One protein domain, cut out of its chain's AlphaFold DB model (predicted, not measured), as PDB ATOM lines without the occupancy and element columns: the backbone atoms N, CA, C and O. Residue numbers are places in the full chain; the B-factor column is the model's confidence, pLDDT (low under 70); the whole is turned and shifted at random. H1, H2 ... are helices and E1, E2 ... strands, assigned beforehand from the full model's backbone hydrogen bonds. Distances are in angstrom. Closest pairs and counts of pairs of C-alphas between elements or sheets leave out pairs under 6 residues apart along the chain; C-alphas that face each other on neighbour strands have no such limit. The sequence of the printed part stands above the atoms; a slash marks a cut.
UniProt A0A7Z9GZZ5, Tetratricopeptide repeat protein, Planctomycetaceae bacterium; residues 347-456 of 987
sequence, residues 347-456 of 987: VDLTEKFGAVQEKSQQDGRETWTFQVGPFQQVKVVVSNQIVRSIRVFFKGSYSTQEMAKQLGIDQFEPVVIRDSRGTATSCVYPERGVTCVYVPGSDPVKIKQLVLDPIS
ATOM      1  N   VAL A 347      31.684  14.967 142.887       90.06
ATOM      2  CA  VAL A 347      31.398  16.334 142.417       90.06
ATOM      3  C   VAL A 347      32.371  16.707 141.302       90.06
ATOM      4  O   VAL A 347      31.925  17.038 140.204       90.06
ATOM      5  N   ASP A 348      33.679  16.517 141.530       91.00
ATOM      6  CA  ASP A 348      34.717  16.724 140.509       91.00
ATOM      7  C   ASP A 348      34.406  15.914 139.242       91.00
ATOM      8  O   ASP A 348      34.455  16.437 138.130       91.00
ATOM      9  N   LEU A 349      34.024  14.639 139.395       90.19
ATOM     10  CA  LEU A 349      33.646  13.779 138.271       90.19
ATOM     11  C   LEU A 349      32.477  14.367 137.460       90.19
ATOM     12  O   LEU A 349      32.548  14.399 136.228       90.19
ATOM     13  N   THR A 350      31.422  14.848 138.124       87.44
ATOM     14  CA  THR A 350      30.283  15.482 137.437       87.44
ATOM     15  C   THR A 350      30.633  16.828 136.803       87.44
ATOM     16  O   THR A 350      30.125  17.120 135.724       87.44
ATOM     17  N   GLU A 351      31.528  17.618 137.399       89.56
ATOM     18  CA  GLU A 351      31.986  18.884 136.814       89.56
ATOM     19  C   GLU A 351      32.872  18.677 135.578       89.56
ATOM     20  O   GLU A 351      32.748  19.420 134.605       89.56
ATOM     21  N   LYS A 352      33.762  17.672 135.587       90.56
ATOM     22  CA  LYS A 352      34.686  17.422 134.463       90.56
ATOM     23  C   LYS A 352      34.039  16.655 133.309       90.56
ATOM     24  O   LYS A 352      34.339  16.964 132.159       90.56
ATOM     25  N   PHE A 353      33.188  15.658 133.580       88.56
ATOM     26  CA  PHE A 353      32.604  14.797 132.533       88.56
ATOM     27  C   PHE A 353      31.122  15.066 132.233       88.56
ATOM     28  O   PHE A 353      30.617  14.581 131.220       88.56
ATOM     29  N   GLY A 354      30.420  15.842 133.062       82.31
ATOM     30  CA  GLY A 354      29.035  16.233 132.812       82.31
ATOM     31  C   GLY A 354      28.047  15.061 132.845       82.31
ATOM     32  O   GLY A 354      27.937  14.338 133.837       82.31
ATOM     33  N   ALA A 355      27.268  14.914 131.772       78.88
ATOM     34  CA  ALA A 355      26.141  13.990 131.716       78.88
ATOM     35  C   ALA A 355      26.578  12.513 131.662       78.88
ATOM     36  O   ALA A 355      27.291  12.076 130.758       78.88
ATOM     37  N   VAL A 356      26.076  11.728 132.616       86.00
ATOM     38  CA  VAL A 356      26.271  10.275 132.685       86.00
ATOM     39  C   VAL A 356      25.336   9.589 131.688       86.00
ATOM     40  O   VAL A 356      24.137   9.863 131.697       86.00
ATOM     41  N   GLN A 357      25.851   8.682 130.856       84.38
ATOM     42  CA  GLN A 357      25.028   7.938 129.886       84.38
ATOM     43  C   GLN A 357      24.322   6.732 130.518       84.38
ATOM     44  O   GLN A 357      23.185   6.422 130.181       84.38
ATOM     45  N   GLU A 358      25.012   6.037 131.419       87.69
ATOM     46  CA  GLU A 358      24.550   4.811 132.069       87.69
ATOM     47  C   GLU A 358      25.155   4.759 133.478       87.69
ATOM     48  O   GLU A 358      26.335   5.063 133.672       87.69
ATOM     49  N   LYS A 359      24.352   4.355 134.464       87.94
ATOM     50  CA  LYS A 359      24.826   3.981 135.800       87.94
ATOM     51  C   LYS A 359      24.480   2.522 136.035       87.94
ATOM     52  O   LYS A 359      23.318   2.146 135.924       87.94
ATOM     53  N   SER A 360      25.482   1.730 136.389       86.94
ATOM     54  CA  SER A 360      25.314   0.349 136.833       86.94
ATOM     55  C   SER A 360      25.892   0.202 138.236       86.94
ATOM     56  O   SER A 360      26.895   0.838 138.563       86.94
ATOM     57  N   GLN A 361      25.260  -0.608 139.080       84.25
ATOM     58  CA  GLN A 361      25.702  -0.853 140.449       84.25
ATOM     59  C   GLN A 361      25.885  -2.355 140.649       84.25
ATOM     60  O   GLN A 361      24.960  -3.133 140.422       84.25
ATOM     61  N   GLN A 362      27.085  -2.757 141.057       73.31
ATOM     62  CA  GLN A 362      27.462  -4.159 141.224       73.31
ATOM     63  C   GLN A 362      28.336  -4.283 142.475       73.31
ATOM     64  O   GLN A 362      29.251  -3.485 142.675       73.31
ATOM     65  N   ASP A 363      28.004  -5.230 143.355       63.06
ATOM     66  CA  ASP A 363      28.706  -5.505 144.618       63.06
ATOM     67  C   ASP A 363      28.986  -4.250 145.476       63.06
ATOM     68  O   ASP A 363      30.076  -4.044 146.011       63.06
ATOM     69  N   GLY A 364      27.989  -3.360 145.565       68.56
ATOM     70  CA  GLY A 364      28.064  -2.106 146.327       68.56
ATOM     71  C   GLY A 364      28.951  -1.015 145.708       68.56
ATOM     72  O   GLY A 364      29.130   0.039 146.317       68.56
ATOM     73  N   ARG A 365      29.497  -1.231 144.506       76.62
ATOM     74  CA  ARG A 365      30.275  -0.240 143.749       76.62
ATOM     75  C   ARG A 365      29.433   0.317 142.610       76.62
ATOM     76  O   ARG A 365      28.838  -0.435 141.840       76.62
ATOM     77  N   GLU A 366      29.407   1.637 142.476       89.69
ATOM     78  CA  GLU A 366      28.766   2.286 141.335       89.69
ATOM     79  C   GLU A 366      29.769   2.419 140.188       89.69
ATOM     80  O   GLU A 366      30.901   2.855 140.389       89.69
ATOM     81  N   THR A 367      29.356   2.063 138.975       92.00
ATOM     82  CA  THR A 367      30.110   2.280 137.737       92.00
ATOM     83  C   THR A 367      29.318   3.226 136.843       92.00
ATOM     84  O   THR A 367      28.201   2.916 136.424       92.00
ATOM     85  N   TRP A 368      29.893   4.395 136.580       92.56
ATOM     86  CA  TRP A 368      29.290   5.476 135.806       92.56
ATOM     87  C   TRP A 368      29.945   5.527 134.418       92.56
ATOM     88  O   TRP A 368      31.169   5.628 134.303       92.56
ATOM     89  N   THR A 369      29.135   5.433 133.369       92.69
ATOM     90  CA  THR A 369      29.554   5.453 131.961       92.69
ATOM     91  C   THR A 369      29.454   6.866 131.383       92.69
ATOM     92  O   THR A 369      28.416   7.520 131.499       92.69
ATOM     93  N   PHE A 370      30.502   7.295 130.679       92.25
ATOM     94  CA  PHE A 370      30.600   8.584 129.993       92.25
ATOM     95  C   PHE A 370      31.184   8.438 128.578       92.25
ATOM     96  O   PHE A 370      31.998   7.547 128.308       92.25
ATOM     97  N   GLN A 371      30.850   9.384 127.697       88.56
ATOM     98  CA  GLN A 371      31.446   9.539 126.367       88.56
ATOM     99  C   GLN A 371      32.363  10.768 126.359       88.56
ATOM    100  O   GLN A 371      31.931  11.872 126.042       88.56
ATOM    101  N   VAL A 372      33.632  10.583 126.728       85.69
ATOM    102  CA  VAL A 372      34.590  11.690 126.890       85.69
ATOM    103  C   VAL A 372      35.643  11.661 125.782       85.69
ATOM    104  O   VAL A 372      36.282  10.634 125.554       85.69
ATOM    105  N   GLY A 373      35.862  12.796 125.115       81.81
ATOM    106  CA  GLY A 373      36.929  12.960 124.120       81.81
ATOM    107  C   GLY A 373      36.850  11.973 122.936       81.81
ATOM    108  O   GLY A 373      35.758  11.597 122.509       81.81
ATOM    109  N   PRO A 374      37.995  11.540 122.369       85.50
ATOM    110  CA  PRO A 374      38.017  10.650 121.204       85.50
ATOM    111  C   PRO A 374      37.701   9.181 121.539       85.50
ATOM    112  O   PRO A 374      37.488   8.384 120.619       85.50
ATOM    113  N   PHE A 375      37.674   8.816 122.825       90.31
ATOM    114  CA  PHE A 375      37.591   7.439 123.318       90.31
ATOM    115  C   PHE A 375      36.271   6.741 122.943       90.31
ATOM    116  O   PHE A 375      35.297   7.384 122.546       90.31
ATOM    117  N   GLN A 376      36.242   5.407 123.021       90.50
ATOM    118  CA  GLN A 376      35.027   4.623 122.764       90.50
ATOM    119  C   GLN A 376      34.034   4.796 123.909       90.50
ATOM    120  O   GLN A 376      32.861   5.047 123.663       90.50
ATOM    121  N   GLN A 377      34.521   4.680 125.143       93.12
ATOM    122  CA  GLN A 377      33.746   4.778 126.373       93.12
ATOM    123  C   GLN A 377      34.717   5.076 127.524       93.12
ATOM    124  O   GLN A 377      35.855   4.601 127.507       93.12
ATOM    125  N   VAL A 378      34.279   5.822 128.535       94.69
ATOM    126  CA  VAL A 378      34.990   5.948 129.814       94.69
ATOM    127  C   VAL A 378      34.067   5.438 130.913       94.69
ATOM    128  O   VAL A 378      32.960   5.947 131.071       94.69
ATOM    129  N   LYS A 379      34.498   4.420 131.661       94.88
ATOM    130  CA  LYS A 379      33.766   3.886 132.818       94.88
ATOM    131  C   LYS A 379      34.511   4.244 134.095       94.88
ATOM    132  O   LYS A 379      35.662   3.845 134.264       94.88
ATOM    133  N   VAL A 380      33.860   4.978 134.987       94.88
ATOM    134  CA  VAL A 380      34.433   5.408 136.266       94.88
ATOM    135  C   VAL A 380      33.768   4.643 137.400       94.88
ATOM    136  O   VAL A 380      32.548   4.677 137.540       94.88
ATOM    137  N   VAL A 381      34.564   3.949 138.211       93.81
ATOM    138  CA  VAL A 381      34.086   3.289 139.431       93.81
ATOM    139  C   VAL A 381      34.143   4.291 140.577       93.81
ATOM    140  O   VAL A 381      35.198   4.873 140.836       93.81
ATOM    141  N   VAL A 382      33.032   4.469 141.282       91.06
ATOM    142  CA  VAL A 382      32.876   5.389 142.415       91.06
ATOM    143  C   VAL A 382      32.521   4.584 143.667       91.06
ATOM    144  O   VAL A 382      31.730   3.640 143.621       91.06
ATOM    145  N   SER A 383      33.123   4.938 144.804       89.56
ATOM    146  CA  SER A 383      32.773   4.364 146.108       89.56
ATOM    147  C   SER A 383      33.093   5.344 147.235       89.56
ATOM    148  O   SER A 383      34.194   5.907 147.292       89.56
ATOM    149  N   ASN A 384      32.120   5.535 148.129       88.12
ATOM    150  CA  ASN A 384      32.121   6.523 149.211       88.12
ATOM    151  C   ASN A 384      32.414   7.942 148.692       88.12
ATOM    152  O   ASN A 384      33.339   8.595 149.161       88.12
ATOM    153  N   GLN A 385      31.652   8.378 147.679       89.44
ATOM    154  CA  GLN A 385      31.756   9.697 147.029       89.44
ATOM    155  C   GLN A 385      33.132  10.032 146.411       89.44
ATOM    156  O   GLN A 385      33.386  11.185 146.081       89.44
ATOM    157  N   ILE A 386      34.008   9.037 146.218       92.62
ATOM    158  CA  ILE A 386      35.368   9.191 145.673       92.62
ATOM    159  C   ILE A 386      35.533   8.319 144.423       92.62
ATOM    160  O   ILE A 386      35.113   7.155 144.407       92.62
ATOM    161  N   VAL A 387      36.189   8.864 143.397       93.31
ATOM    162  CA  VAL A 387      36.624   8.155 142.183       93.31
ATOM    163  C   VAL A 387      37.660   7.090 142.555       93.31
ATOM    164  O   VAL A 387      38.720   7.406 143.092       93.31
ATOM    165  N   ARG A 388      37.373   5.813 142.280       93.25
ATOM    166  CA  ARG A 388      38.229   4.665 142.644       93.25
ATOM    167  C   ARG A 388      38.965   4.017 141.481       93.25
ATOM    168  O   ARG A 388      39.974   3.378 141.734       93.25
ATOM    169  N   SER A 389      38.455   4.132 140.260       95.00
ATOM    170  CA  SER A 389      39.074   3.564 139.056       95.00
ATOM    171  C   SER A 389      38.535   4.299 137.834       95.00
ATOM    172  O   SER A 389      37.321   4.498 137.747       95.00
ATOM    173  N   ILE A 390      39.392   4.688 136.891       96.00
ATOM    174  CA  ILE A 390      38.983   5.255 135.597       96.00
ATOM    175  C   ILE A 390      39.412   4.282 134.497       96.00
ATOM    176  O   ILE A 390      40.599   4.031 134.310       96.00
ATOM    177  N   ARG A 391      38.443   3.728 133.762       96.44
ATOM    178  CA  ARG A 391      38.659   2.753 132.683       96.44
ATOM    179  C   ARG A 391      38.357   3.407 131.341       96.44
ATOM    180  O   ARG A 391      37.202   3.722 131.058       96.44
ATOM    181  N   VAL A 392      39.382   3.607 130.520       95.00
ATOM    182  CA  VAL A 392      39.285   4.252 129.203       95.00
ATOM    183  C   VAL A 392      39.346   3.178 128.122       95.00
ATOM    184  O   VAL A 392      40.344   2.470 128.009       95.00
ATOM    185  N   PHE A 393      38.285   3.057 127.327       93.94
ATOM    186  CA  PHE A 393      38.182   2.096 126.227       93.94
ATOM    187  C   PHE A 393      38.513   2.774 124.895       93.94
ATOM    188  O   PHE A 393      38.017   3.866 124.596       93.94
ATOM    189  N   PHE A 394      39.351   2.136 124.080       90.62
ATOM    190  CA  PHE A 394      39.820   2.692 122.813       90.62
ATOM    191  C   PHE A 394      38.973   2.214 121.624       90.62
ATOM    192  O   PHE A 394      38.587   1.056 121.552       90.62
ATOM    193  N   LYS A 395      38.721   3.104 120.649       86.56
ATOM    194  CA  LYS A 395      38.025   2.751 119.388       86.56
ATOM    195  C   LYS A 395      38.883   1.897 118.443       86.56
ATOM    196  O   LYS A 395      38.362   1.312 117.501       86.56
ATOM    197  N   GLY A 396      40.192   1.865 118.679       86.06
ATOM    198  CA  GLY A 396      41.170   1.033 117.987       86.06
ATOM    199  C   GLY A 396      42.119   0.392 118.998       86.06
ATOM    200  O   GLY A 396      41.773   0.243 120.167       86.06
ATOM    201  N   SER A 397      43.331   0.043 118.569       87.75
ATOM    202  CA  SER A 397      44.372  -0.471 119.466       87.75
ATOM    203  C   SER A 397      45.715   0.209 119.200       87.75
ATOM    204  O   SER A 397      46.040   0.505 118.049       87.75
ATOM    205  N   TYR A 398      46.470   0.474 120.268       89.94
ATOM    206  CA  TYR A 398      47.689   1.298 120.254       89.94
ATOM    207  C   TYR A 398      48.916   0.509 120.729       89.94
ATOM    208  O   TYR A 398      48.764  -0.517 121.398       89.94
ATOM    209  N   SER A 399      50.131   0.979 120.424       90.69
ATOM    210  CA  SER A 399      51.353   0.407 121.005       90.69
ATOM    211  C   SER A 399      51.462   0.729 122.499       90.69
ATOM    212  O   SER A 399      51.143   1.837 122.938       90.69
ATOM    213  N   THR A 400      51.983  -0.220 123.281       87.19
ATOM    214  CA  THR A 400      52.339  -0.006 124.694       87.19
ATOM    215  C   THR A 400      53.357   1.127 124.858       87.19
ATOM    216  O   THR A 400      53.194   1.975 125.732       87.19
ATOM    217  N   GLN A 401      54.369   1.188 123.987       87.62
ATOM    218  CA  GLN A 401      55.446   2.185 124.047       87.62
ATOM    219  C   GLN A 401      54.982   3.594 123.651       87.62
ATOM    220  O   GLN A 401      55.435   4.580 124.229       87.62
ATOM    221  N   GLU A 402      54.077   3.699 122.673       89.50
ATOM    222  CA  GLU A 402      53.502   4.985 122.255       89.50
ATOM    223  C   GLU A 402      52.612   5.562 123.357       89.50
ATOM    224  O   GLU A 402      52.726   6.742 123.683       89.50
ATOM    225  N   MET A 403      51.780   4.719 123.979       90.75
ATOM    226  CA  MET A 403      50.955   5.122 125.117       90.75
ATOM    227  C   MET A 403      51.818   5.532 126.317       90.75
ATOM    228  O   MET A 403      51.566   6.576 126.909       90.75
ATOM    229  N   ALA A 404      52.877   4.782 126.640       92.06
ATOM    230  CA  ALA A 404      53.780   5.136 127.736       92.06
ATOM    231  C   ALA A 404      54.391   6.542 127.556       92.06
ATOM    232  O   ALA A 404      54.387   7.342 128.491       92.06
ATOM    233  N   LYS A 405      54.814   6.876 126.330       93.25
ATOM    234  CA  LYS A 405      55.320   8.212 125.966       93.25
ATOM    235  C   LYS A 405      54.248   9.297 126.040       93.25
ATOM    236  O   LYS A 405      54.505  10.371 126.571       93.25
ATOM    237  N   GLN A 406      53.040   9.025 125.544       90.88
ATOM    238  CA  GLN A 406      51.918   9.976 125.601       90.88
ATOM    239  C   GLN A 406      51.469  10.290 127.037       90.88
ATOM    240  O   GLN A 406      50.977  11.386 127.290       90.88
ATOM    241  N   LEU A 407      51.650   9.350 127.970       90.62
ATOM    242  CA  LEU A 407      51.318   9.522 129.387       90.62
ATOM    243  C   LEU A 407      52.500  10.030 130.241       90.62
ATOM    244  O   LEU A 407      52.306  10.302 131.424       90.62
ATOM    245  N   GLY A 408      53.709  10.160 129.677       91.31
ATOM    246  CA  GLY A 408      54.916  10.559 130.416       91.31
ATOM    247  C   GLY A 408      55.368   9.527 131.458       91.31
ATOM    248  O   GLY A 408      55.800   9.908 132.552       91.31
ATOM    249  N   ILE A 409      55.203   8.237 131.134       92.50
ATOM    250  CA  ILE A 409      55.510   7.085 132.001       92.50
ATOM    251  C   ILE A 409      56.539   6.109 131.388       92.50
ATOM    252  O   ILE A 409      56.789   5.048 131.958       92.50
ATOM    253  N   ASP A 410      57.146   6.436 130.240       91.44
ATOM    254  CA  ASP A 410      58.134   5.595 129.544       91.44
ATOM    255  C   ASP A 410      59.523   5.538 130.210       91.44
ATOM    256  O   ASP A 410      60.340   4.688 129.857       91.44
ATOM    257  N   GLN A 411      59.765   6.374 131.222       89.50
ATOM    258  CA  GLN A 411      60.897   6.283 132.149       89.50
ATOM    259  C   GLN A 411      60.736   5.191 133.224       89.50
ATOM    260  O   GLN A 411      61.702   4.890 133.926       89.50
ATOM    261  N   PHE A 412      59.542   4.603 133.377       90.94
ATOM    262  CA  PHE A 412      59.269   3.533 134.339       90.94
ATOM    263  C   PHE A 412      59.180   2.166 133.641       90.94
ATOM    264  O   PHE A 412      58.538   2.016 132.603       90.94
ATOM    265  N   GLU A 413      59.791   1.141 134.235       90.69
ATOM    266  CA  GLU A 413      59.696  -0.245 133.758       90.69
ATOM    267  C   GLU A 413      58.391  -0.892 134.263       90.69
ATOM    268  O   GLU A 413      58.221  -1.036 135.478       90.69
ATOM    269  N   PRO A 414      57.458  -1.308 133.390       93.56
ATOM    270  CA  PRO A 414      56.206  -1.909 133.829       93.56
ATOM    271  C   PRO A 414      56.368  -3.389 134.197       93.56
ATOM    272  O   PRO A 414      57.131  -4.123 133.568       93.56
ATOM    273  N   VAL A 415      55.564  -3.872 135.146       93.75
ATOM    274  CA  VAL A 415      55.402  -5.317 135.380       93.75
ATOM    275  C   VAL A 415      54.370  -5.892 134.412       93.75
ATOM    276  O   VAL A 415      53.294  -5.324 134.235       93.75
ATOM    277  N   VAL A 416      54.681  -7.018 133.766       92.38
ATOM    278  CA  VAL A 416      53.753  -7.718 132.863       92.38
ATOM    279  C   VAL A 416      52.951  -8.748 133.652       92.38
ATOM    280  O   VAL A 416      53.519  -9.685 134.209       92.38
ATOM    281  N   ILE A 417      51.628  -8.600 133.658       90.31
ATOM    282  CA  ILE A 417      50.707  -9.538 134.305       90.31
ATOM    283  C   ILE A 417      50.390 -10.674 133.333       90.31
ATOM    284  O   ILE A 417      50.160 -10.448 132.139       90.31
ATOM    285  N   ARG A 418      50.378 -11.905 133.847       86.62
ATOM    286  CA  ARG A 418      50.137 -13.133 133.082       86.62
ATOM    287  C   ARG A 418      48.975 -13.924 133.675       86.62
ATOM    288  O   ARG A 418      48.731 -13.841 134.876       86.62
ATOM    289  N   ASP A 419      48.261 -14.671 132.836       81.81
ATOM    290  CA  ASP A 419      47.297 -15.674 133.299       81.81
ATOM    291  C   ASP A 419      48.009 -16.932 133.837       81.81
ATOM    292  O   ASP A 419      49.230 -17.070 133.732       81.81
ATOM    293  N   SER A 420      47.244 -17.876 134.391       73.94
ATOM    294  CA  SER A 420      47.757 -19.153 134.920       73.94
ATOM    295  C   SER A 420      48.436 -20.051 133.873       73.94
ATOM    296  O   SER A 420      49.064 -21.041 134.238       73.94
ATOM    297  N   ARG A 421      48.352 -19.700 132.583       72.56
ATOM    298  CA  ARG A 421      49.008 -20.377 131.452       72.56
ATOM    299  C   ARG A 421      50.217 -19.584 130.925       72.56
ATOM    300  O   ARG A 421      50.746 -19.900 129.863       72.56
ATOM    301  N   GLY A 422      50.635 -18.529 131.632       75.31
ATOM    302  CA  GLY A 422      51.760 -17.662 131.266       75.31
ATOM    303  C   GLY A 422      51.446 -16.608 130.194       75.31
ATOM    304  O   GLY A 422      52.337 -15.836 129.818       75.31
ATOM    305  N   THR A 423      50.204 -16.523 129.711       84.12
ATOM    306  CA  THR A 423      49.784 -15.593 128.650       84.12
ATOM    307  C   THR A 423      49.743 -14.173 129.194       84.12
ATOM    308  O   THR A 423      49.047 -13.912 130.170       84.12
ATOM    309  N   ALA A 424      50.455 -13.232 128.573       88.06
ATOM    310  CA  ALA A 424      50.451 -11.840 129.018       88.06
ATOM    311  C   ALA A 424      49.091 -11.169 128.740       88.06
ATOM    312  O   ALA A 424      48.637 -11.129 127.596       88.06
ATOM    313  N   THR A 425      48.446 -10.635 129.780       91.62
ATOM    314  CA  THR A 425      47.093 -10.044 129.712       91.62
ATOM    315  C   THR A 425      47.099  -8.520 129.823       91.62
ATOM    316  O   THR A 425      46.215  -7.847 129.288       91.62
ATOM    317  N   SER A 426      48.092  -7.962 130.517       93.75
ATOM    318  CA  SER A 426      48.283  -6.523 130.702       93.75
ATOM    319  C   SER A 426      49.708  -6.213 131.167       93.75
ATOM    320  O   SER A 426      50.481  -7.121 131.482       93.75
ATOM    321  N   CYS A 427      50.052  -4.931 131.262       94.69
ATOM    322  CA  CYS A 427      51.166  -4.479 132.092       94.69
ATOM    323  C   CYS A 427      50.767  -3.306 132.994       94.69
ATOM    324  O   CYS A 427      49.829  -2.571 132.681       94.69
ATOM    325  N   VAL A 428      51.470  -3.151 134.117       95.69
ATOM    326  CA  VAL A 428      51.197  -2.143 135.151       95.69
ATOM    327  C   VAL A 428      52.436  -1.287 135.396       95.69
ATOM    328  O   VAL A 428      53.531  -1.817 135.580       95.69
ATOM    329  N   TYR A 429      52.245   0.030 135.451       95.75
ATOM    330  CA  TYR A 429      53.231   1.026 135.874       95.75
ATOM    331  C   TYR A 429      52.902   1.441 137.322       95.75
ATOM    332  O   TYR A 429      52.048   2.318 137.531       95.75
ATOM    333  N   PRO A 430      53.488   0.777 138.341       95.19
ATOM    334  CA  PRO A 430      53.056   0.905 139.732       95.19
ATOM    335  C   PRO A 430      53.244   2.313 140.309       95.19
ATOM    336  O   PRO A 430      52.424   2.746 141.113       95.19
ATOM    337  N   GLU A 431      54.242   3.071 139.846       94.00
ATOM    338  CA  GLU A 431      54.532   4.446 140.284       94.00
ATOM    339  C   GLU A 431      53.407   5.441 139.965       94.00
ATOM    340  O   GLU A 431      53.341   6.520 140.558       94.00
ATOM    341  N   ARG A 432      52.541   5.087 139.007       94.69
ATOM    342  CA  ARG A 432      51.490   5.948 138.448       94.69
ATOM    343  C   ARG A 432      50.092   5.324 138.502       94.69
ATOM    344  O   ARG A 432      49.129   5.985 138.120       94.69
ATOM    345  N   GLY A 433      49.963   4.080 138.970       94.31
ATOM    346  CA  GLY A 433      48.677   3.373 139.049       94.31
ATOM    347  C   GLY A 433      48.053   3.062 137.682       94.31
ATOM    348  O   GLY A 433      46.834   2.952 137.570       94.31
ATOM    349  N   VAL A 434      48.873   2.962 136.629       96.06
ATOM    350  CA  VAL A 434      48.414   2.794 135.239       96.06
ATOM    351  C   VAL A 434      48.500   1.328 134.829       96.06
ATOM    352  O   VAL A 434      49.591   0.761 134.824       96.06
ATOM    353  N   THR A 435      47.384   0.734 134.413       96.19
ATOM    354  CA  THR A 435      47.330  -0.604 133.803       96.19
ATOM    355  C   THR A 435      46.956  -0.503 132.325       96.19
ATOM    356  O   THR A 435      45.891   0.002 131.963       96.19
ATOM    357  N   CYS A 436      47.811  -1.043 131.463       95.50
ATOM    358  CA  CYS A 436      47.611  -1.173 130.023       95.50
ATOM    359  C   CYS A 436      47.091  -2.581 129.697       95.50
ATOM    360  O   CYS A 436      47.849  -3.547 129.756       95.50
ATOM    361  N   VAL A 437      45.808  -2.717 129.347       95.25
ATOM    362  CA  VAL A 437      45.172  -4.021 129.072       95.25
ATOM    363  C   VAL A 437      45.329  -4.403 127.601       95.25
ATOM    364  O   VAL A 437      44.981  -3.628 126.702       95.25
ATOM    365  N   TYR A 438      45.834  -5.611 127.349       94.44
ATOM    366  CA  TYR A 438      46.247  -6.060 126.019       94.44
ATOM    367  C   TYR A 438      45.086  -6.581 125.155       94.44
ATOM    368  O   TYR A 438      44.032  -7.003 125.646       94.44
ATOM    369  N   VAL A 439      45.295  -6.580 123.838       92.06
ATOM    370  CA  VAL A 439      44.496  -7.338 122.868       92.06
ATOM    371  C   VAL A 439      44.996  -8.792 122.863       92.06
ATOM    372  O   VAL A 439      46.162  -9.011 122.517       92.06
ATOM    373  N   PRO A 440      44.161  -9.788 123.226       88.69
ATOM    374  CA  PRO A 440      44.556 -11.195 123.192       88.69
ATOM    375  C   PRO A 440      45.040 -11.609 121.799       88.69
ATOM    376  O   PRO A 440      44.413 -11.263 120.799       88.69
ATOM    377  N   GLY A 441      46.163 -12.329 121.732       84.94
ATOM    378  CA  GLY A 441      46.740 -12.809 120.471       84.94
ATOM    379  C   GLY A 441      47.313 -11.727 119.542       84.94
ATOM    380  O   GLY A 441      47.590 -12.033 118.387       84.94
ATOM    381  N   SER A 442      47.486 -10.480 120.001       86.75
ATOM    382  CA  SER A 442      48.126  -9.433 119.188       86.75
ATOM    383  C   SER A 442      49.653  -9.543 119.180       86.75
ATOM    384  O   SER A 442      50.285  -9.563 120.235       86.75
ATOM    385  N   ASP A 443      50.232  -9.555 117.978       85.50
ATOM    386  CA  ASP A 443      51.669  -9.416 117.731       85.50
ATOM    387  C   ASP A 443      51.900  -8.345 116.636       85.50
ATOM    388  O   ASP A 443      51.298  -8.448 115.560       85.50
ATOM    389  N   PRO A 444      52.678  -7.271 116.889       86.44
ATOM    390  CA  PRO A 444      53.183  -6.858 118.200       86.44
ATOM    391  C   PRO A 444      52.043  -6.573 119.185       86.44
ATOM    392  O   PRO A 444      50.928  -6.234 118.783       86.44
ATOM    393  N   VAL A 445      52.337  -6.680 120.484       89.62
ATOM    394  CA  VAL A 445      51.364  -6.476 121.569       89.62
ATOM    395  C   VAL A 445      50.741  -5.080 121.497       89.62
ATOM    396  O   VAL A 445      51.441  -4.068 121.599       89.62
ATOM    397  N   LYS A 446      49.410  -5.023 121.380       93.25
ATOM    398  CA  LYS A 446      48.634  -3.772 121.391       93.25
ATOM    399  C   LYS A 446      47.717  -3.686 122.601       93.25
ATOM    400  O   LYS A 446      47.253  -4.701 123.118       93.25
ATOM    401  N   ILE A 447      47.395  -2.465 123.013       93.94
ATOM    402  CA  ILE A 447      46.464  -2.180 124.110       93.94
ATOM    403  C   ILE A 447      45.069  -1.832 123.571       93.94
ATOM    404  O   ILE A 447      44.953  -1.141 122.557       93.94
ATOM    405  N   LYS A 448      44.014  -2.289 124.258       93.50
ATOM    406  CA  LYS A 448      42.592  -1.960 123.970       93.50
ATOM    407  C   LYS A 448      41.948  -1.034 125.003       93.50
ATOM    408  O   LYS A 448      40.916  -0.424 124.736       93.50
ATOM    409  N   GLN A 449      42.538  -0.961 126.191       94.69
ATOM    410  CA  GLN A 449      41.964  -0.271 127.337       94.69
ATOM    411  C   GLN A 449      43.082   0.185 128.276       94.69
ATOM    412  O   GLN A 449      44.040  -0.555 128.516       94.69
ATOM    413  N   LEU A 450      42.919   1.381 128.832       95.38
ATOM    414  CA  LEU A 450      43.696   1.896 129.955       95.38
ATOM    415  C   LEU A 450      42.854   1.784 131.231       95.38
ATOM    416  O   LEU A 450      41.641   2.013 131.194       95.38
ATOM    417  N   VAL A 451      43.478   1.462 132.359       96.19
ATOM    418  CA  VAL A 451      42.865   1.569 133.688       96.19
ATOM    419  C   VAL A 451      43.777   2.397 134.580       96.19
ATOM    420  O   VAL A 451      44.989   2.193 134.580       96.19
ATOM    421  N   LEU A 452      43.188   3.344 135.302       96.44
ATOM    422  CA  LEU A 452      43.869   4.256 136.209       96.44
ATOM    423  C   LEU A 452      43.290   4.060 137.608       96.44
ATOM    424  O   LEU A 452      42.128   4.393 137.854       96.44
ATOM    425  N   ASP A 453      44.111   3.517 138.498       95.06
ATOM    426  CA  ASP A 453      43.757   3.139 139.863       95.06
ATOM    427  C   ASP A 453      44.662   3.872 140.880       95.06
ATOM    428  O   ASP A 453      45.723   4.392 140.520       95.06
ATOM    429  N   PRO A 454      44.281   3.942 142.168       93.31
ATOM    430  CA  PRO A 454      45.176   4.381 143.232       93.31
ATOM    431  C   PRO A 454      46.446   3.521 143.304       93.31
ATOM    432  O   PRO A 454      46.416   2.316 143.043       93.31
ATOM    433  N   ILE A 455      47.555   4.126 143.739       94.12
ATOM    434  CA  ILE A 455      48.804   3.402 144.015       94.12
ATOM    435  C   ILE A 455      48.530   2.293 145.041       94.12
ATOM    436  O   ILE A 455      47.926   2.541 146.086       94.12
ATOM    437  N   SER A 456      48.974   1.072 144.741       93.75
ATOM    438  CA  SER A 456      48.733  -0.123 145.555       93.75
ATOM    439  C   SER A 456      49.996  -0.994 145.644       93.75
ATOM    440  O   SER A 456      50.831  -0.942 144.741       93.75
TER     441      SER A 456
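Overview. This is residues 347 to 456 of the 987 residues of the protein "Tetratricopeptide repeat protein" of Planctomycetaceae bacterium (UniProt A0A7Z9GZZ5). One long, strongly twisted sheet of eight strands runs from one end of the domain to the other, made of two four-stranded halves joined side by side through E4 and E8, with the way across it turning by 84 degrees from edge to edge. A short helix packs on each half, H1 over E3 and H2 over E7, both on the same face, and the long strand E4 bends sharply at residue 396. The 110 printed residues hold two named helices and eight named strands in the order H1 E1 E2 E3 E4 H2 E5 E6 E7 E8. The sheet is antiparallel throughout, in the order E1 - E2 - E3 - E4 - E8 - E7 - E6 - E5, and the class is mixed, helices and strands. The whole is compact, with a radius of gyration of the C-alphas of 14.7 A and spans of 38 by 29 by 26 A.

Along the chain. The printed part begins with H1, residues 347 to 353, whose first C-alpha is at (31.398, 16.334, 142.417). E1 follows at residues 358 to 362, E2 at residues 365 to 370, 16.3 A long, and E3 at residues 377 to 383, 19.8 A long. E4, residues 386 to 399, is the longest strand, 30.7 A from C-alpha 386 at (35.368, 9.191, 145.673) to C-alpha 399 at (51.353, 0.407, 121.005), and it bends by 99 degrees at residue 396. H2, residues 400 to 406, follows with no residue between. Then come E5, residues 415 to 418, E6, residues 424 to 429, 14.8 A long, and E7, residues 434 to 438. E8, residues 446 to 452, is 17.5 A long and ends at C-alpha 452, at (43.869, 4.256, 136.209).

Arrangement. E1 E2 E3 E4 form a meander, each strand the antiparallel neighbour of the one before, and E5 E6 E7 E8 form another. E1 is an edge strand and makes a hairpin with E2, with N 360 and O 367 at 3.0 A. E2 and E3 form a hairpin at 152 degrees between their directions, with N 368 and O 380 at 2.8 A. In the hairpin of E3 and E4, N 379 and O 391 are 2.9 A apart. E4 and E8, antiparallel at 167 degrees, join the two meanders: N 392 and O 450 are 2.8 A apart before the bend, N 398 and O 447 3.2 A after it. E8 and E7 form a hairpin, with N 437 and O 449 at 2.9 A. The hairpin of E6 and E7 has N 436 and O 427 at 2.8 A, and that of E5 and E6 has N 417 and O 426 at 2.9 A; E5 is the other edge strand. H1 is on the sheet at a height of 9.2 A, over E3, and runs along the strands, at 0 degrees to E3 on the local plane. The closest C-alphas of H1 and E2 are those of Phe 353 and Phe 370, 7.0 A apart. H2 is on the same face at a height of 9.9 A, over E7 but only just not over E8, and runs slantwise to the strands, at 36 degrees to E7 on the local plane. The closest C-alphas of H2 and E8 are those of Thr 400 and Lys 446, 6.2 A apart. H1 and H2 are apart. In both helices every O i to N i+4 pair is within hydrogen-bond range.

Size, cuts and confidence. The two C-alphas farthest apart are those of Glu 351 and Arg 421, at 43.1 A. The centres of E4 and E8 are nearest to the mean of the C-alphas, at 3.5 A and 5.0 A; those of H1 and E1 are farthest, at 18.0 A and 17.5 A. The printed part has no cut and no long link. The mean pLDDT of the printed part is 89.7, and residues 363 to 364, between E1 and E2, are under 70.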